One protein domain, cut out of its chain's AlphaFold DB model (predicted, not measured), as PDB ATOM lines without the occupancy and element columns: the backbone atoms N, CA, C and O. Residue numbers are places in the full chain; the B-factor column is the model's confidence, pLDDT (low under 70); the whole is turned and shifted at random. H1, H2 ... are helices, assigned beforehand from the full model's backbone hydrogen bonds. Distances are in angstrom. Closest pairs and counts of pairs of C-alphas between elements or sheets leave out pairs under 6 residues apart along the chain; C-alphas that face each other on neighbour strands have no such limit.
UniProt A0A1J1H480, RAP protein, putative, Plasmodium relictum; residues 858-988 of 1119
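AT A GLANCE: This is residues 858 to 988 of the 1119 residues of the protein "RAP protein, putative" of Plasmodium relictum (UniProt A0A1J1H480). A long helix, H6, runs along the middle of a rod-like assembly of helices, with H1 packed on one side of it and H9 crossing it on the opposite side. Beyond the first end of H6 lies a corner of H4 and H5, and beyond its last end the small pair H7 and H8, with H8 reaching back to H2. The printed part has 131 residues with nine named helices, H1 to H9 in order, and no named strand; the class is all helix. The whole is loose, with a radius of gyration of the C-alphas of 17.5 A, and spans 59 by 29 by 24 A.

HOW THE PARTS SIT: H1, residues 858 to 868, and H2, residues 876 to 883, form a helical hairpin and touch at a steep tilt of 39 degrees, opposite ways; their closest C-alphas, of Ile 865 and Phe 879, are 6.4 A apart. H1 touches residues 925 to 932 of H6, residues 921 to 941, the same way at a steep tilt of 40 degrees, closest at the C-alphas of Arg 866 and Ser 932, 4.9 A. H3, residues 886 to 889, touches no helix. H4, residues 893 to 906, and H5, residues 908 to 913, touch only at the corner, closest at the C-alphas of Tyr 904 and Ala 911, 4.8 A. H4 is close to H6 but not clearly touching, with the C-alphas of Lys 900 and Ile 922 closest at 7.9 A. H7, residues 944 to 947, only just touches H8, residues 951 to 961, with 3 pairs of C-alphas within 8 A, the closest those of Glu 945 and Lys 954, 6.5 A. H8 only just touches H2, also with 3 pairs, the closest those of Lys 876 and Asn 960, 6.0 A. H9, residues 970 to 987, touches residues 923 to 930 of H6 at a steep tilt of 59 degrees, opposite ways, closest at the C-alphas of Cys 927 and Tyr 980, 5.1 A. H1 and H9 are apart. The helix packing is mostly crossed, the lines of touching helices mostly standing at steep tilts. Every O i to N i+4 pair is within hydrogen-bond range in H1, H2, H4, H6, H8 and H9, against 1 of 2 in H5; H3 and H7 are too short for such a pair.

IN THESE COORDINATES: H1 begins at C-alpha 858, (-4.287, -11.665, -29.346), and is 15.3 A long. H4 measures 19.9 A. H6 runs 30.8 A, from C-alpha 921 at (-11.860, -16.923, -22.003). H8 measures 15.2 A, and H9, 25.5 A, ends at C-alpha 987, (-20.424, -11.690, -11.568).

THE WHOLE: The two C-alphas farthest apart, of Tyr 912 and Glu 951, are 59.3 A apart. The printed part has no cut, and no link is long. The mean pLDDT of the printed part is 77.5; residues 899 to 919, 921, 941 to 949 and 986 to 988 are under 70.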
ATOM      1  N   PRO A 858      -3.207 -12.645 -29.476       78.44
ATOM      2  CA  PRO A 858      -4.287 -11.665 -29.346       78.44
ATOM      3  C   PRO A 858      -4.704 -11.394 -27.890       78.44
ATOM      4  O   PRO A 858      -4.917 -10.240 -27.535       78.44
ATOM      5  N   ILE A 859      -4.733 -12.418 -27.022       80.81
ATOM      6  CA  ILE A 859      -5.045 -12.244 -25.588       80.81
ATOM      7  C   ILE A 859      -3.972 -11.401 -24.889       80.81
ATOM      8  O   ILE A 859      -4.316 -10.475 -24.161       80.81
ATOM      9  N   GLU A 860      -2.683 -11.674 -25.121       84.31
ATOM     10  CA  GLU A 860      -1.597 -10.869 -24.537       84.31
ATOM     11  C   GLU A 860      -1.651  -9.409 -25.011       84.31
ATOM     12  O   GLU A 860      -1.388  -8.507 -24.220       84.31
ATOM     13  N   LEU A 861      -2.019  -9.163 -26.274       89.00
ATOM     14  CA  LEU A 861      -2.184  -7.808 -26.811       89.00
ATOM     15  C   LEU A 861      -3.390  -7.070 -26.217       89.00
ATOM     16  O   LEU A 861      -3.271  -5.889 -25.897       89.00
ATOM     17  N   VAL A 862      -4.522  -7.754 -26.022       90.50
ATOM     18  CA  VAL A 862      -5.691  -7.176 -25.342       90.50
ATOM     19  C   VAL A 862      -5.393  -6.885 -23.872       90.50
ATOM     20  O   VAL A 862      -5.742  -5.811 -23.387       90.50
ATOM     21  N   ASP A 863      -4.697  -7.785 -23.173       88.19
ATOM     22  CA  ASP A 863      -4.231  -7.546 -21.804       88.19
ATOM     23  C   ASP A 863      -3.309  -6.316 -21.743       88.19
ATOM     24  O   ASP A 863      -3.509  -5.451 -20.894       88.19
ATOM     25  N   ILE A 864      -2.362  -6.181 -22.680       92.31
ATOM     26  CA  ILE A 864      -1.476  -5.011 -22.800       92.31
ATOM     27  C   ILE A 864      -2.271  -3.703 -22.910       92.31
ATOM     28  O   ILE A 864      -2.065  -2.810 -22.084       92.31
ATOM     29  N   ILE A 865      -3.191  -3.573 -23.878       93.50
ATOM     30  CA  ILE A 865      -3.939  -2.315 -24.056       93.50
ATOM     31  C   ILE A 865      -4.914  -2.061 -22.900       93.50
ATOM     32  O   ILE A 865      -5.128  -0.914 -22.515       93.50
ATOM     33  N   ARG A 866      -5.445  -3.116 -22.266       91.50
ATOM     34  CA  ARG A 866      -6.324  -3.016 -21.092       91.50
ATOM     35  C   ARG A 866      -5.588  -2.629 -19.805       91.50
ATOM     36  O   ARG A 866      -6.207  -2.050 -18.910       91.50
ATOM     37  N   TYR A 867      -4.296  -2.932 -19.690       89.62
ATOM     38  CA  TYR A 867      -3.444  -2.402 -18.624       89.62
ATOM     39  C   TYR A 867      -3.027  -0.956 -18.926       89.62
ATOM     40  O   TYR A 867      -3.134  -0.099 -18.051       89.62
ATOM     41  N   MET A 868      -2.621  -0.661 -20.166       89.06
ATOM     42  CA  MET A 868      -2.216   0.688 -20.583       89.06
ATOM     43  C   MET A 868      -3.360   1.710 -20.538       89.06
ATOM     44  O   MET A 868      -3.109   2.867 -20.221       89.06
ATOM     45  N   SER A 869      -4.612   1.304 -20.774       88.00
ATOM     46  CA  SER A 869      -5.771   2.212 -20.744       88.00
ATOM     47  C   SER A 869      -6.039   2.833 -19.364       88.00
ATOM     48  O   SER A 869      -6.697   3.860 -19.267       88.00
ATOM     49  N   ALA A 870      -5.527   2.243 -18.278       81.44
ATOM     50  CA  ALA A 870      -5.635   2.822 -16.935       81.44
ATOM     51  C   ALA A 870      -4.483   3.787 -16.576       81.44
ATOM     52  O   ALA A 870      -4.492   4.370 -15.489       81.44
ATOM     53  N   LEU A 871      -3.498   3.955 -17.464       83.06
ATOM     54  CA  LEU A 871      -2.365   4.866 -17.294       83.06
ATOM     55  C   LEU A 871      -2.663   6.232 -17.938       83.06
ATOM     56  O   LEU A 871      -3.633   6.381 -18.680       83.06
ATOM     57  N   ASN A 872      -1.808   7.223 -17.671       75.31
ATOM     58  CA  ASN A 872      -2.022   8.630 -18.050       75.31
ATOM     59  C   ASN A 872      -1.660   8.952 -19.528       75.31
ATOM     60  O   ASN A 872      -1.629  10.113 -19.929       75.31
ATOM     61  N   PHE A 873      -1.360   7.939 -20.354       84.00
ATOM     62  CA  PHE A 873      -1.031   8.104 -21.775       84.00
ATOM     63  C   PHE A 873      -1.438   6.876 -22.600       84.00
ATOM     64  O   PHE A 873      -1.124   5.745 -22.230       84.00
ATOM     65  N   ILE A 874      -2.055   7.103 -23.763       87.56
ATOM     66  CA  ILE A 874      -2.380   6.068 -24.755       87.56
ATOM     67  C   ILE A 874      -1.579   6.302 -26.038       87.56
ATOM     68  O   ILE A 874      -1.686   7.350 -26.672       87.56
ATOM     69  N   ASN A 875      -0.825   5.286 -26.465       91.00
ATOM     70  CA  ASN A 875      -0.203   5.249 -27.787       91.00
ATOM     71  C   ASN A 875      -1.232   4.773 -28.831       91.00
ATOM     72  O   ASN A 875      -1.605   3.596 -28.842       91.00
ATOM     73  N   LYS A 876      -1.694   5.674 -29.710       91.75
ATOM     74  CA  LYS A 876      -2.737   5.366 -30.704       91.75
ATOM     75  C   LYS A 876      -2.286   4.300 -31.699       91.75
ATOM     76  O   LYS A 876      -3.091   3.457 -32.061       91.75
ATOM     77  N   GLU A 877      -1.013   4.284 -32.096       93.06
ATOM     78  CA  GLU A 877      -0.452   3.286 -33.020       93.06
ATOM     79  C   GLU A 877      -0.685   1.841 -32.531       93.06
ATOM     80  O   GLU A 877      -1.264   1.026 -33.251       93.06
ATOM     81  N   LEU A 878      -0.316   1.540 -31.280       94.31
ATOM     82  CA  LEU A 878      -0.512   0.228 -30.657       94.31
ATOM     83  C   LEU A 878      -1.994  -0.111 -30.465       94.31
ATOM     84  O   LEU A 878      -2.409  -1.222 -30.790       94.31
ATOM     85  N   PHE A 879      -2.799   0.827 -29.965       94.44
ATOM     86  CA  PHE A 879      -4.227   0.590 -29.737       94.44
ATOM     87  C   PHE A 879      -4.959   0.329 -31.060       94.44
ATOM     88  O   PHE A 879      -5.639  -0.688 -31.200       94.44
ATOM     89  N   ASN A 880      -4.720   1.168 -32.073       93.69
ATOM     90  CA  ASN A 880      -5.233   0.985 -33.427       93.69
ATOM     91  C   ASN A 880      -4.805  -0.362 -34.012       93.69
ATOM     92  O   ASN A 880      -5.633  -1.025 -34.631       93.69
ATOM     93  N   PHE A 881      -3.545  -0.779 -33.831       93.00
ATOM     94  CA  PHE A 881      -3.075  -2.078 -34.312       93.00
ATOM     95  C   PHE A 881      -3.888  -3.228 -33.704       93.00
ATOM     96  O   PHE A 881      -4.362  -4.096 -34.436       93.00
ATOM     97  N   VAL A 882      -4.078  -3.227 -32.379       92.38
ATOM     98  CA  VAL A 882      -4.811  -4.297 -31.685       92.38
ATOM     99  C   VAL A 882      -6.284  -4.309 -32.091       92.38
ATOM    100  O   VAL A 882      -6.802  -5.380 -32.391       92.38
ATOM    101  N   TYR A 883      -6.942  -3.150 -32.194       92.81
ATOM    102  CA  TYR A 883      -8.331  -3.074 -32.664       92.81
ATOM    103  C   TYR A 883      -8.500  -3.468 -34.143       92.81
ATOM    104  O   TYR A 883      -9.534  -4.017 -34.517       92.81
ATOM    105  N   ASN A 884      -7.479  -3.263 -34.986       90.56
ATOM    106  CA  ASN A 884      -7.491  -3.674 -36.393       90.56
ATOM    107  C   ASN A 884      -7.226  -5.175 -36.628       90.56
ATOM    108  O   ASN A 884      -7.246  -5.598 -37.788       90.56
ATOM    109  N   LEU A 885      -6.968  -5.986 -35.593       87.31
ATOM    110  CA  LEU A 885      -6.719  -7.422 -35.774       87.31
ATOM    111  C   LEU A 885      -7.921  -8.110 -36.464       87.31
ATOM    112  O   LEU A 885      -9.059  -7.875 -36.052       87.31
ATOM    113  N   PRO A 886      -7.706  -8.996 -37.465       80.06
ATOM    114  CA  PRO A 886      -8.792  -9.558 -38.285       80.06
ATOM    115  C   PRO A 886      -9.927 -10.212 -37.487       80.06
ATOM    116  O   PRO A 886     -11.095 -10.067 -37.834       80.06
ATOM    117  N   PHE A 887      -9.586 -10.868 -36.372       80.12
ATOM    118  CA  PHE A 887     -10.540 -11.496 -35.457       80.12
ATOM    119  C   PHE A 887     -11.564 -10.512 -34.855       80.12
ATOM    120  O   PHE A 887     -12.698 -10.908 -34.613       80.12
ATOM    121  N   PHE A 888     -11.203  -9.242 -34.628       84.06
ATOM    122  CA  PHE A 888     -12.143  -8.239 -34.106       84.06
ATOM    123  C   PHE A 888     -12.945  -7.541 -35.207       84.06
ATOM    124  O   PHE A 888     -14.072  -7.133 -34.948       84.06
ATOM    125  N   LYS A 889     -12.399  -7.427 -36.427       77.31
ATOM    126  CA  LYS A 889     -13.134  -6.878 -37.581       77.31
ATOM    127  C   LYS A 889     -14.270  -7.794 -38.025       77.31
ATOM    128  O   LYS A 889     -15.365  -7.324 -38.298       77.31
ATOM    129  N   ASN A 890     -14.018  -9.100 -38.043       76.62
ATOM    130  CA  ASN A 890     -14.977 -10.102 -38.510       76.62
ATOM    131  C   ASN A 890     -15.816 -10.687 -37.351       76.62
ATOM    132  O   ASN A 890     -16.328 -11.801 -37.456       76.62
ATOM    133  N   LEU A 891     -15.921  -9.974 -36.223       83.12
ATOM    134  CA  LEU A 891     -16.600 -10.460 -35.023       83.12
ATOM    135  C   LEU A 891     -18.123 -10.296 -35.141       83.12
ATOM    136  O   LEU A 891     -18.646  -9.185 -35.072       83.12
ATOM    137  N   ASN A 892     -18.834 -11.416 -35.235       84.94
ATOM    138  CA  ASN A 892     -20.289 -11.494 -35.114       84.94
ATOM    139  C   ASN A 892     -20.697 -12.586 -34.102       84.94
ATOM    140  O   ASN A 892     -19.844 -13.263 -33.517       84.94
ATOM    141  N   GLU A 893     -22.001 -12.741 -33.867       81.50
ATOM    142  CA  GLU A 893     -22.520 -13.715 -32.900       81.50
ATOM    143  C   GLU A 893     -22.277 -15.167 -33.337       81.50
ATOM    144  O   GLU A 893     -21.904 -15.987 -32.501       81.50
ATOM    145  N   ASP A 894     -22.377 -15.485 -34.631       79.88
ATOM    146  CA  ASP A 894     -22.148 -16.839 -35.157       79.88
ATOM    147  C   ASP A 894     -20.699 -17.299 -34.960       79.88
ATOM    148  O   ASP A 894     -20.448 -18.374 -34.415       79.88
ATOM    149  N   VAL A 895     -19.731 -16.450 -35.321       78.12
ATOM    150  CA  VAL A 895     -18.295 -16.676 -35.103       78.12
ATOM    151  C   VAL A 895     -18.008 -16.849 -33.611       78.12
ATOM    152  O   VAL A 895     -17.316 -17.792 -33.217       78.12
ATOM    153  N   LEU A 896     -18.582 -15.998 -32.755       77.50
ATOM    154  CA  LEU A 896     -18.441 -16.134 -31.306       77.50
ATOM    155  C   LEU A 896     -19.039 -17.454 -30.791       77.50
ATOM    156  O   LEU A 896     -18.418 -18.114 -29.959       77.50
ATOM    157  N   ASN A 897     -20.199 -17.872 -31.297       74.88
ATOM    158  CA  ASN A 897     -20.868 -19.115 -30.915       74.88
ATOM    159  C   ASN A 897     -20.093 -20.361 -31.385       74.88
ATOM    160  O   ASN A 897     -19.964 -21.322 -30.624       74.88
ATOM    161  N   ILE A 898     -19.482 -20.327 -32.574       71.62
ATOM    162  CA  ILE A 898     -18.541 -21.356 -33.048       71.62
ATOM    163  C   ILE A 898     -17.352 -21.470 -32.084       71.62
ATOM    164  O   ILE A 898     -17.018 -22.571 -31.633       71.62
ATOM    165  N   TYR A 899     -16.734 -20.347 -31.701       68.19
ATOM    166  CA  TYR A 899     -15.620 -20.351 -30.750       68.19
ATOM    167  C   TYR A 899     -16.025 -20.820 -29.346       68.19
ATOM    168  O   TYR A 899     -15.297 -21.614 -28.746       68.19
ATOM    169  N   LYS A 900     -17.193 -20.403 -28.840       67.44
ATOM    170  CA  LYS A 900     -17.779 -20.898 -27.583       67.44
ATOM    171  C   LYS A 900     -17.906 -22.414 -27.606       67.44
ATOM    172  O   LYS A 900     -17.302 -23.088 -26.773       67.44
ATOM    173  N   ASN A 901     -18.624 -22.957 -28.588       63.72
ATOM    174  CA  ASN A 901     -18.852 -24.394 -28.725       63.72
ATOM    175  C   ASN A 901     -17.526 -25.167 -28.807       63.72
ATOM    176  O   ASN A 901     -17.341 -26.157 -28.099       63.72
ATOM    177  N   ASN A 902     -16.552 -24.670 -29.575       60.56
ATOM    178  CA  ASN A 902     -15.222 -25.274 -29.659       60.56
ATOM    179  C   ASN A 902     -14.441 -25.249 -28.329       60.56
ATOM    180  O   ASN A 902     -13.678 -26.182 -28.066       60.56
ATOM    181  N   ILE A 903     -14.634 -24.245 -27.463       56.81
ATOM    182  CA  ILE A 903     -14.075 -24.231 -26.097       56.81
ATOM    183  C   ILE A 903     -14.793 -25.254 -25.207       56.81
ATOM    184  O   ILE A 903     -14.117 -26.037 -24.533       56.81
ATOM    185  N   TYR A 904     -16.132 -25.279 -25.238       50.34
ATOM    186  CA  TYR A 904     -16.952 -26.220 -24.471       50.34
ATOM    187  C   TYR A 904     -16.587 -27.676 -24.797       50.34
ATOM    188  O   TYR A 904     -16.308 -28.443 -23.882       50.34
ATOM    189  N   PHE A 905     -16.459 -28.051 -26.075       40.53
ATOM    190  CA  PHE A 905     -16.094 -29.420 -26.469       40.53
ATOM    191  C   PHE A 905     -14.637 -29.825 -26.156       40.53
ATOM    192  O   PHE A 905     -14.364 -31.014 -25.998       40.53
ATOM    193  N   ASN A 906     -13.686 -28.885 -26.067       42.16
ATOM    194  CA  ASN A 906     -12.262 -29.216 -25.879       42.16
ATOM    195  C   ASN A 906     -11.790 -29.251 -24.414       42.16
ATOM    196  O   ASN A 906     -10.717 -29.798 -24.146       42.16
ATOM    197  N   ASN A 907     -12.551 -28.684 -23.472       45.38
ATOM    198  CA  ASN A 907     -12.206 -28.655 -22.050       45.38
ATOM    199  C   ASN A 907     -13.304 -29.332 -21.221       45.38
ATOM    200  O   ASN A 907     -14.374 -28.760 -21.037       45.38
ATOM    201  N   SER A 908     -13.016 -30.505 -20.649       42.50
ATOM    202  CA  SER A 908     -13.996 -31.315 -19.901       42.50
ATOM    203  C   SER A 908     -14.757 -30.544 -18.817       42.50
ATOM    204  O   SER A 908     -15.960 -30.725 -18.687       42.50
ATOM    205  N   TYR A 909     -14.090 -29.650 -18.081       44.81
ATOM    206  CA  TYR A 909     -14.729 -28.802 -17.065       44.81
ATOM    207  C   TYR A 909     -15.893 -27.966 -17.627       44.81
ATOM    208  O   TYR A 909     -16.945 -27.892 -17.005       44.81
ATOM    209  N   TYR A 910     -15.718 -27.380 -18.813       43.19
ATOM    210  CA  TYR A 910     -16.749 -26.580 -19.477       43.19
ATOM    211  C   TYR A 910     -17.774 -27.479 -20.192       43.19
ATOM    212  O   TYR A 910     -18.964 -27.179 -20.185       43.19
ATOM    213  N   ALA A 911     -17.337 -28.614 -20.756       44.69
ATOM    214  CA  ALA A 911     -18.220 -29.603 -21.381       44.69
ATOM    215  C   ALA A 911     -19.305 -30.132 -20.424       44.69
ATOM    216  O   ALA A 911     -20.420 -30.402 -20.864       44.69
ATOM    217  N   TYR A 912     -18.964 -30.297 -19.139       38.28
ATOM    218  CA  TYR A 912     -19.872 -30.830 -18.121       38.28
ATOM    219  C   TYR A 912     -20.870 -29.815 -17.566       38.28
ATOM    220  O   TYR A 912     -21.957 -30.236 -17.187       38.28
ATOM    221  N   THR A 913     -20.536 -28.522 -17.499       43.62
ATOM    222  CA  THR A 913     -21.509 -27.525 -17.028       43.62
ATOM    223  C   THR A 913     -22.536 -27.242 -18.110       43.62
ATOM    224  O   THR A 913     -23.729 -27.354 -17.866       43.62
ATOM    225  N   LYS A 914     -22.090 -26.874 -19.322       47.53
ATOM    226  CA  LYS A 914     -22.946 -26.384 -20.425       47.53
ATOM    227  C   LYS A 914     -23.818 -25.153 -20.085       47.53
ATOM    228  O   LYS A 914     -24.457 -24.601 -20.978       47.53
ATOM    229  N   ASP A 915     -23.807 -24.713 -18.829       49.84
ATOM    230  CA  ASP A 915     -24.470 -23.527 -18.313       49.84
ATOM    231  C   ASP A 915     -23.892 -22.237 -18.894       49.84
ATOM    232  O   ASP A 915     -22.681 -22.007 -18.885       49.84
ATOM    233  N   ASN A 916     -24.786 -21.312 -19.238       52.66
ATOM    234  CA  ASN A 916     -24.443 -19.931 -19.588       52.66
ATOM    235  C   ASN A 916     -23.992 -19.089 -18.367       52.66
ATOM    236  O   ASN A 916     -23.902 -17.869 -18.462       52.66
ATOM    237  N   THR A 917     -23.717 -19.716 -17.217       53.25
ATOM    238  CA  THR A 917     -23.277 -19.074 -15.965       53.25
ATOM    239  C   THR A 917     -21.757 -18.905 -15.867       53.25
ATOM    240  O   THR A 917     -21.268 -18.338 -14.892       53.25
ATOM    241  N   ILE A 918     -20.979 -19.382 -16.849       60.09
ATOM    242  CA  ILE A 918     -19.511 -19.294 -16.839       60.09
ATOM    243  C   ILE A 918     -19.002 -18.642 -18.128       60.09
ATOM    244  O   ILE A 918     -19.010 -19.247 -19.195       60.09
ATOM    245  N   ASN A 919     -18.478 -17.419 -18.010       66.69
ATOM    246  CA  ASN A 919     -17.867 -16.700 -19.130       66.69
ATOM    247  C   ASN A 919     -16.669 -17.463 -19.712       66.69
ATOM    248  O   ASN A 919     -15.745 -17.851 -18.982       66.69
ATOM    249  N   THR A 920     -16.636 -17.616 -21.037       70.75
ATOM    250  CA  THR A 920     -15.489 -18.212 -21.729       70.75
ATOM    251  C   THR A 920     -14.277 -17.264 -21.744       70.75
ATOM    252  O   THR A 920     -14.428 -16.040 -21.659       70.75
ATOM    253  N   PRO A 921     -13.045 -17.779 -21.926       69.81
ATOM    254  CA  PRO A 921     -11.860 -16.923 -22.003       69.81
ATOM    255  C   PRO A 921     -11.858 -15.923 -23.169       69.81
ATOM    256  O   PRO A 921     -11.191 -14.891 -23.075       69.81
ATOM    257  N   ILE A 922     -12.613 -16.195 -24.240       78.38
ATOM    258  CA  ILE A 922     -12.817 -15.241 -25.340       78.38
ATOM    259  C   ILE A 922     -13.777 -14.125 -24.913       78.38
ATOM    260  O   ILE A 922     -13.485 -12.965 -25.176       78.38
ATOM    261  N   GLU A 923     -14.849 -14.419 -24.174       81.50
ATOM    262  CA  GLU A 923     -15.739 -13.377 -23.641       81.50
ATOM    263  C   GLU A 923     -15.020 -12.447 -22.661       81.50
ATOM    264  O   GLU A 923     -15.161 -11.233 -22.779       81.50
ATOM    265  N   ILE A 924     -14.159 -12.963 -21.773       81.00
ATOM    266  CA  ILE A 924     -13.330 -12.095 -20.916       81.00
ATOM    267  C   ILE A 924     -12.302 -11.289 -21.729       81.00
ATOM    268  O   ILE A 924     -12.055 -10.128 -21.398       81.00
ATOM    269  N   MET A 925     -11.732 -11.834 -22.811       86.38
ATOM    270  CA  MET A 925     -10.906 -11.038 -23.733       86.38
ATOM    271  C   MET A 925     -11.729  -9.903 -24.365       86.38
ATOM    272  O   MET A 925     -11.285  -8.759 -24.371       86.38
ATOM    273  N   LEU A 926     -12.948 -10.174 -24.832       90.06
ATOM    274  CA  LEU A 926     -13.827  -9.167 -25.434       90.06
ATOM    275  C   LEU A 926     -14.316  -8.123 -24.409       90.06
ATOM    276  O   LEU A 926     -14.359  -6.938 -24.726       90.06
ATOM    277  N   CYS A 927     -14.551  -8.506 -23.150       89.31
ATOM    278  CA  CYS A 927     -14.814  -7.568 -22.051       89.31
ATOM    279  C   CYS A 927     -13.630  -6.619 -21.800       89.31
ATOM    280  O   CYS A 927     -13.818  -5.419 -21.592       89.31
ATOM    281  N   LYS A 928     -12.396  -7.141 -21.830       90.94
ATOM    282  CA  LYS A 928     -11.169  -6.338 -21.694       90.94
ATOM    283  C   LYS A 928     -10.958  -5.413 -22.896       90.94
ATOM    284  O   LYS A 928     -10.594  -4.257 -22.698       90.94
ATOM    285  N   LEU A 929     -11.234  -5.895 -24.111       92.81
ATOM    286  CA  LEU A 929     -11.224  -5.098 -25.342       92.81
ATOM    287  C   LEU A 929     -12.212  -3.927 -25.237       92.81
ATOM    288  O   LEU A 929     -11.827  -2.787 -25.473       92.81
ATOM    289  N   TYR A 930     -13.450  -4.193 -24.803       93.06
ATOM    290  CA  TYR A 930     -14.487  -3.174 -24.630       93.06
ATOM    291  C   TYR A 930     -14.096  -2.116 -23.592       93.06
ATOM    292  O   TYR A 930     -14.148  -0.922 -23.870       93.06
ATOM    293  N   GLN A 931     -13.611  -2.544 -22.422       89.50
ATOM    294  CA  GLN A 931     -13.115  -1.633 -21.387       89.50
ATOM    295  C   GLN A 931     -11.923  -0.782 -21.861       89.50
ATOM    296  O   GLN A 931     -11.831   0.391 -21.501       89.50
ATOM    297  N   SER A 932     -11.026  -1.345 -22.679       92.44
ATOM    298  CA  SER A 932      -9.935  -0.590 -23.308       92.44
ATOM    299  C   SER A 932     -10.465   0.418 -24.339       92.44
ATOM    300  O   SER A 932     -10.001   1.557 -24.364       92.44
ATOM    301  N   TYR A 933     -11.488   0.050 -25.121       93.00
ATOM    302  CA  TYR A 933     -12.103   0.911 -26.137       93.00
ATOM    303  C   TYR A 933     -12.876   2.094 -25.538       93.00
ATOM    304  O   TYR A 933     -12.704   3.218 -26.000       93.00
ATOM    305  N   LEU A 934     -13.644   1.881 -24.459       90.12
ATOM    306  CA  LEU A 934     -14.289   2.975 -23.717       90.12
ATOM    307  C   LEU A 934     -13.254   4.025 -23.283       90.12
ATOM    308  O   LEU A 934     -13.404   5.207 -23.576       90.12
ATOM    309  N   SER A 935     -12.155   3.584 -22.665       87.75
ATOM    310  CA  SER A 935     -11.067   4.472 -22.237       87.75
ATOM    311  C   SER A 935     -10.288   5.097 -23.401       87.75
ATOM    312  O   SER A 935      -9.864   6.244 -23.302       87.75
ATOM    313  N   TYR A 936     -10.121   4.395 -24.520       89.75
ATOM    314  CA  TYR A 936      -9.498   4.944 -25.724       89.75
ATOM    315  C   TYR A 936     -10.287   6.142 -26.282       89.75
ATOM    316  O   TYR A 936      -9.683   7.145 -26.663       89.75
ATOM    317  N   ASN A 937     -11.622   6.099 -26.222       85.94
ATOM    318  CA  ASN A 937     -12.479   7.211 -26.650       85.94
ATOM    319  C   ASN A 937     -12.340   8.449 -25.736       85.94
ATOM    320  O   ASN A 937     -12.331   9.573 -26.238       85.94
ATOM    321  N   ILE A 938     -12.112   8.268 -24.425       81.25
ATOM    322  CA  ILE A 938     -11.778   9.367 -23.485       81.25
ATOM    323  C   ILE A 938     -10.553  10.152 -23.975       81.25
ATOM    324  O   ILE A 938     -10.552  11.382 -23.968       81.25
ATOM    325  N   TYR A 939      -9.516   9.448 -24.434       74.88
ATOM    326  CA  TYR A 939      -8.274  10.052 -24.930       74.88
ATOM    327  C   TYR A 939      -8.365  10.629 -26.349       74.88
ATOM    328  O   TYR A 939      -7.448  11.332 -26.772       74.88
ATOM    329  N   ILE A 940      -9.439  10.351 -27.092       74.12
ATOM    330  CA  ILE A 940      -9.740  11.045 -28.353       74.12
ATOM    331  C   ILE A 940     -10.454  12.365 -28.071       74.12
ATOM    332  O   ILE A 940     -10.122  13.377 -28.682       74.12
ATOM    333  N   ASN A 941     -11.409  12.354 -27.139       63.97
ATOM    334  CA  ASN A 941     -12.276  13.500 -26.871       63.97
ATOM    335  C   ASN A 941     -11.574  14.610 -26.065       63.97
ATOM    336  O   ASN A 941     -11.936  15.776 -26.196       63.97
ATOM    337  N   ASN A 942     -10.568  14.269 -25.252       63.66
ATOM    338  CA  ASN A 942      -9.839  15.221 -24.409       63.66
ATOM    339  C   ASN A 942      -8.510  15.665 -25.053       63.66
ATOM    340  O   ASN A 942      -7.548  14.898 -25.144       63.66
ATOM    341  N   SER A 943      -8.430  16.930 -25.475       52.69
ATOM    342  CA  SER A 943      -7.278  17.529 -26.167       52.69
ATOM    343  C   SER A 943      -6.147  17.962 -25.215       52.69
ATOM    344  O   SER A 943      -5.878  19.144 -25.010       52.69
ATOM    345  N   PHE A 944      -5.420  16.984 -24.666       56.34
ATOM    346  CA  PHE A 944      -4.325  17.192 -23.699       56.34
ATOM    347  C   PHE A 944      -3.131  18.059 -24.174       56.34
ATOM    348  O   PHE A 944      -2.262  18.375 -23.362       56.34
ATOM    349  N   GLU A 945      -3.046  18.464 -25.447       53.66
ATOM    350  CA  GLU A 945      -1.892  19.217 -25.980       53.66
ATOM    351  C   GLU A 945      -1.713  20.619 -25.367       53.66
ATOM    352  O   GLU A 945      -0.579  21.098 -25.258       53.66
ATOM    353  N   ASN A 946      -2.802  21.257 -24.925       46.94
ATOM    354  CA  ASN A 946      -2.799  22.665 -24.510       46.94
ATOM    355  C   ASN A 946      -2.110  22.926 -23.156       46.94
ATOM    356  O   ASN A 946      -1.597  24.022 -22.945       46.94
ATOM    357  N   ASN A 947      -2.051  21.933 -22.260       51.75
ATOM    358  CA  ASN A 947      -1.613  22.114 -20.864       51.75
ATOM    359  C   ASN A 947      -0.189  21.589 -20.581       51.75
ATOM    360  O   ASN A 947       0.204  21.427 -19.428       51.75
ATOM    361  N   LEU A 948       0.585  21.271 -21.622       63.12
ATOM    362  CA  LEU A 948       1.925  20.692 -21.490       63.12
ATOM    363  C   LEU A 948       3.008  21.780 -21.526       63.12
ATOM    364  O   LEU A 948       2.977  22.664 -22.382       63.12
ATOM    365  N   ASN A 949       4.023  21.670 -20.666       62.03
ATOM    366  CA  ASN A 949       5.144  22.621 -20.641       62.03
ATOM    367  C   ASN A 949       6.360  22.151 -21.462       62.03
ATOM    368  O   ASN A 949       7.034  22.976 -22.072       62.03
ATOM    369  N   GLU A 950       6.636  20.842 -21.543       73.19
ATOM    370  CA  GLU A 950       7.843  20.337 -22.216       73.19
ATOM    371  C   GLU A 950       7.649  20.113 -23.730       73.19
ATOM    372  O   GLU A 950       6.766  19.377 -24.180       73.19
ATOM    373  N   GLU A 951       8.538  20.707 -24.529       79.69
ATOM    374  CA  GLU A 951       8.503  20.662 -25.996       79.69
ATOM    375  C   GLU A 951       8.676  19.238 -26.567       79.69
ATOM    376  O   GLU A 951       8.045  18.878 -27.565       79.69
ATOM    377  N   LEU A 952       9.470  18.380 -25.913       83.31
ATOM    378  CA  LEU A 952       9.626  16.977 -26.307       83.31
ATOM    379  C   LEU A 952       8.324  16.184 -26.131       83.31
ATOM    380  O   LEU A 952       7.965  15.374 -26.990       83.31
ATOM    381  N   ILE A 953       7.595  16.434 -25.044       83.44
ATOM    382  CA  ILE A 953       6.316  15.778 -24.773       83.44
ATOM    383  C   ILE A 953       5.264  16.264 -25.780       83.44
ATOM    384  O   ILE A 953       4.580  15.431 -26.373       83.44
ATOM    385  N   LYS A 954       5.235  17.562 -26.121       82.69
ATOM    386  CA  LYS A 954       4.428  18.081 -27.250       82.69
ATOM    387  C   LYS A 954       4.747  17.371 -28.571       82.69
ATOM    388  O   LYS A 954       3.832  16.942 -29.269       82.69
ATOM    389  N   LYS A 955       6.029  17.155 -28.893       85.75
ATOM    390  CA  LYS A 955       6.460  16.386 -30.084       85.75
ATOM    391  C   LYS A 955       6.001  14.920 -30.054       85.75
ATOM    392  O   LYS A 955       5.803  14.331 -31.116       85.75
ATOM    393  N   ILE A 956       5.823  14.322 -28.873       85.81
ATOM    394  CA  ILE A 956       5.267  12.968 -28.713       85.81
ATOM    395  C   ILE A 956       3.750  12.967 -28.919       85.81
ATOM    396  O   ILE A 956       3.271  12.131 -29.684       85.81
ATOM    397  N   TYR A 957       3.005  13.889 -28.298       85.12
ATOM    398  CA  TYR A 957       1.553  13.990 -28.490       85.12
ATOM    399  C   TYR A 957       1.189  14.311 -29.942       85.12
ATOM    400  O   TYR A 957       0.364  13.598 -30.508       85.12
ATOM    401  N   LYS A 958       1.890  15.250 -30.592       85.19
ATOM    402  CA  LYS A 958       1.669  15.575 -32.009       85.19
ATOM    403  C   LYS A 958       1.822  14.348 -32.916       85.19
ATOM    404  O   LYS A 958       0.895  14.012 -33.647       85.19
ATOM    405  N   LYS A 959       2.929  13.603 -32.786       85.94
ATOM    406  CA  LYS A 959       3.138  12.334 -33.515       85.94
ATOM    407  C   LYS A 959       2.088  11.274 -33.178       85.94
ATOM    408  O   LYS A 959       1.676  10.510 -34.039       85.94
ATOM    409  N   ASN A 960       1.627  11.220 -31.931       87.12
ATOM    410  CA  ASN A 960       0.548  10.319 -31.524       87.12
ATOM    411  C   ASN A 960      -0.805  10.718 -32.152       87.12
ATOM    412  O   ASN A 960      -1.629   9.850 -32.426       87.12
ATOM    413  N   ASN A 961      -1.017  12.011 -32.410       84.88
ATOM    414  CA  ASN A 961      -2.211  12.577 -33.036       84.88
ATOM    415  C   ASN A 961      -2.199  12.527 -34.575       84.88
ATOM    416  O   ASN A 961      -3.271  12.526 -35.173       84.88
ATOM    417  N   GLU A 962      -1.034  12.372 -35.214       86.75
ATOM    418  CA  GLU A 962      -0.911  12.039 -36.647       86.75
ATOM    419  C   GLU A 962      -1.586  10.686 -36.992       86.75
ATOM    420  O   GLU A 962      -2.030  10.472 -38.123       86.75
ATOM    421  N   HIS A 963      -1.738   9.778 -36.017       84.06
ATOM    422  CA  HIS A 963      -2.512   8.545 -36.181       84.06
ATOM    423  C   HIS A 963      -4.025   8.803 -36.050       84.06
ATOM    424  O   HIS A 963      -4.524   9.154 -34.978       84.06
ATOM    425  N   LYS A 964      -4.770   8.539 -37.135       85.44
ATOM    426  CA  LYS A 964      -6.244   8.606 -37.178       85.44
ATOM    427  C   LYS A 964      -6.892   7.782 -36.055       85.44
ATOM    428  O   LYS A 964      -6.487   6.647 -35.807       85.44
ATOM    429  N   SER A 965      -7.930   8.330 -35.427       86.00
ATOM    430  CA  SER A 965      -8.725   7.651 -34.395       86.00
ATOM    431  C   SER A 965      -9.466   6.428 -34.951       86.00
ATOM    432  O   SER A 965     -10.186   6.530 -35.945       86.00
ATOM    433  N   PHE A 966      -9.309   5.273 -34.304       89.69
ATOM    434  CA  PHE A 966      -9.997   4.037 -34.669       89.69
ATOM    435  C   PHE A 966     -11.424   4.006 -34.111       89.69
ATOM    436  O   PHE A 966     -11.647   4.374 -32.963       89.69
ATOM    437  N   HIS A 967     -12.370   3.502 -34.902       89.69
ATOM    438  CA  HIS A 967     -13.758   3.310 -34.497       89.69
ATOM    439  C   HIS A 967     -14.208   1.894 -34.882       89.69
ATOM    440  O   HIS A 967     -13.917   1.438 -35.987       89.69
ATOM    441  N   PHE A 968     -14.904   1.204 -33.977       89.62
ATOM    442  CA  PHE A 968     -15.603  -0.049 -34.287       89.62
ATOM    443  C   PHE A 968     -16.980   0.234 -34.904       89.62
ATOM    444  O   PHE A 968     -17.627   1.222 -34.555       89.62
ATOM    445  N   ASP A 969     -17.467  -0.678 -35.748       89.12
ATOM    446  CA  ASP A 969     -18.843  -0.631 -36.246       89.12
ATOM    447  C   ASP A 969     -19.853  -0.715 -35.096       89.12
ATOM    448  O   ASP A 969     -19.654  -1.445 -34.119       89.12
ATOM    449  N   THR A 970     -20.992  -0.034 -35.233       89.31
ATOM    450  CA  THR A 970     -22.053   0.005 -34.207       89.31
ATOM    451  C   THR A 970     -22.540  -1.389 -33.799       89.31
ATOM    452  O   THR A 970     -22.774  -1.633 -32.617       89.31
ATOM    453  N   LYS A 971     -22.605  -2.333 -34.750       89.62
ATOM    454  CA  LYS A 971     -22.916  -3.752 -34.501       89.62
ATOM    455  C   LYS A 971     -21.888  -4.419 -33.579       89.62
ATOM    456  O   LYS A 971     -22.273  -5.096 -32.629       89.62
ATOM    457  N   ILE A 972     -20.595  -4.191 -33.819       90.19
ATOM    458  CA  ILE A 972     -19.499  -4.742 -33.006       90.19
ATOM    459  C   ILE A 972     -19.511  -4.097 -31.613       90.19
ATOM    460  O   ILE A 972     -19.405  -4.804 -30.615       90.19
ATOM    461  N   ILE A 973     -19.719  -2.779 -31.518       90.75
ATOM    462  CA  ILE A 973     -19.846  -2.070 -30.231       90.75
ATOM    463  C   ILE A 973     -21.010  -2.635 -29.406       90.75
ATOM    464  O   ILE A 973     -20.838  -2.894 -28.214       90.75
ATOM    465  N   GLN A 974     -22.173  -2.867 -30.022       91.19
ATOM    466  CA  GLN A 974     -23.331  -3.434 -29.329       91.19
ATOM    467  C   GLN A 974     -23.087  -4.889 -28.897       91.19
ATOM    468  O   GLN A 974     -23.431  -5.245 -27.773       91.19
ATOM    469  N   LEU A 975     -22.434  -5.709 -29.728       90.88
ATOM    470  CA  LEU A 975     -22.040  -7.075 -29.367       90.88
ATOM    471  C   LEU A 975     -21.066  -7.089 -28.176       90.88
ATOM    472  O   LEU A 975     -21.289  -7.803 -27.199       90.88
ATOM    473  N   LEU A 976     -20.026  -6.250 -28.203       91.56
ATOM    474  CA  LEU A 976     -19.079  -6.094 -27.094       91.56
ATOM    475  C   LEU A 976     -19.776  -5.632 -25.801       91.56
ATOM    476  O   LEU A 976     -19.500  -6.177 -24.731       91.56
ATOM    477  N   LYS A 977     -20.719  -4.685 -25.902       91.19
ATOM    478  CA  LYS A 977     -21.547  -4.211 -24.782       91.19
ATOM    479  C   LYS A 977     -22.444  -5.319 -24.216       91.19
ATOM    480  O   LYS A 977     -22.516  -5.466 -22.998       91.19
ATOM    481  N   ASN A 978     -23.087  -6.116 -25.070       88.94
ATOM    482  CA  ASN A 978     -23.924  -7.250 -24.659       88.94
ATOM    483  C   ASN A 978     -23.095  -8.304 -23.902       88.94
ATOM    484  O   ASN A 978     -23.472  -8.717 -22.808       88.94
ATOM    485  N   ILE A 979     -21.928  -8.687 -24.436       87.12
ATOM    486  CA  ILE A 979     -20.998  -9.625 -23.781       87.12
ATOM    487  C   ILE A 979     -20.538  -9.077 -22.425       87.12
ATOM    488  O   ILE A 979     -20.518  -9.809 -21.436       87.12
ATOM    489  N   TYR A 980     -20.208  -7.784 -22.361       87.88
ATOM    490  CA  TYR A 980     -19.791  -7.124 -21.128       87.88
ATOM    491  C   TYR A 980     -20.888  -7.129 -20.055       87.88
ATOM    492  O   TYR A 980     -20.618  -7.485 -18.906       87.88
ATOM    493  N   LEU A 981     -22.129  -6.798 -20.429       85.75
ATOM    494  CA  LEU A 981     -23.285  -6.829 -19.532       85.75
ATOM    495  C   LEU A 981     -23.584  -8.249 -19.030       85.75
ATOM    496  O   LEU A 981     -23.764  -8.426 -17.827       85.75
ATOM    497  N   ASN A 982     -23.553  -9.259 -19.906       81.81
ATOM    498  CA  ASN A 982     -23.751 -10.663 -19.527       81.81
ATOM    499  C   ASN A 982     -22.668 -11.131 -18.540       81.81
ATOM    500  O   ASN A 982     -22.977 -11.698 -17.492       81.81
ATOM    501  N   ASN A 983     -21.396 -10.824 -18.827       79.81
ATOM    502  CA  ASN A 983     -20.282 -11.117 -17.928       79.81
ATOM    503  C   ASN A 983     -20.459 -10.443 -16.559       79.81
ATOM    504  O   ASN A 983     -20.154 -11.055 -15.534       79.81
ATOM    505  N   MET A 984     -20.948  -9.200 -16.536       76.00
ATOM    506  CA  MET A 984     -21.206  -8.484 -15.290       76.00
ATOM    507  C   MET A 984     -22.369  -9.092 -14.502       76.00
ATOM    508  O   MET A 984     -22.171  -9.356 -13.321       76.00
ATOM    509  N   GLN A 985     -23.498  -9.430 -15.137       71.06
ATOM    510  CA  GLN A 985     -24.639 -10.090 -14.477       71.06
ATOM    511  C   GLN A 985     -24.276 -11.463 -13.886       71.06
ATOM    512  O   GLN A 985     -24.724 -11.811 -12.798       71.06
ATOM    513  N   ILE A 986     -23.404 -12.223 -14.556       66.56
ATOM    514  CA  ILE A 986     -22.835 -13.465 -14.011       66.56
ATOM    515  C   ILE A 986     -21.988 -13.185 -12.756       66.56
ATOM    516  O   ILE A 986     -22.006 -13.963 -11.806       66.56
ATOM    517  N   SER A 987     -21.247 -12.072 -12.725       58.56
ATOM    518  CA  SER A 987     -20.424 -11.690 -11.568       58.56
ATOM    519  C   SER A 987     -21.194 -11.000 -10.433       58.56
ATOM    520  O   SER A 987     -20.715 -11.018  -9.300       58.56
ATOM    521  N   SER A 988     -22.371 -10.426 -10.712       54.91
ATOM    522  CA  SER A 988     -23.249  -9.742  -9.750       54.91
ATOM    523  C   SER A 988     -24.439 -10.598  -9.299       54.91
ATOM    524  O   SER A 988     -25.408 -10.069  -8.774       54.91
TER     525      SER A 988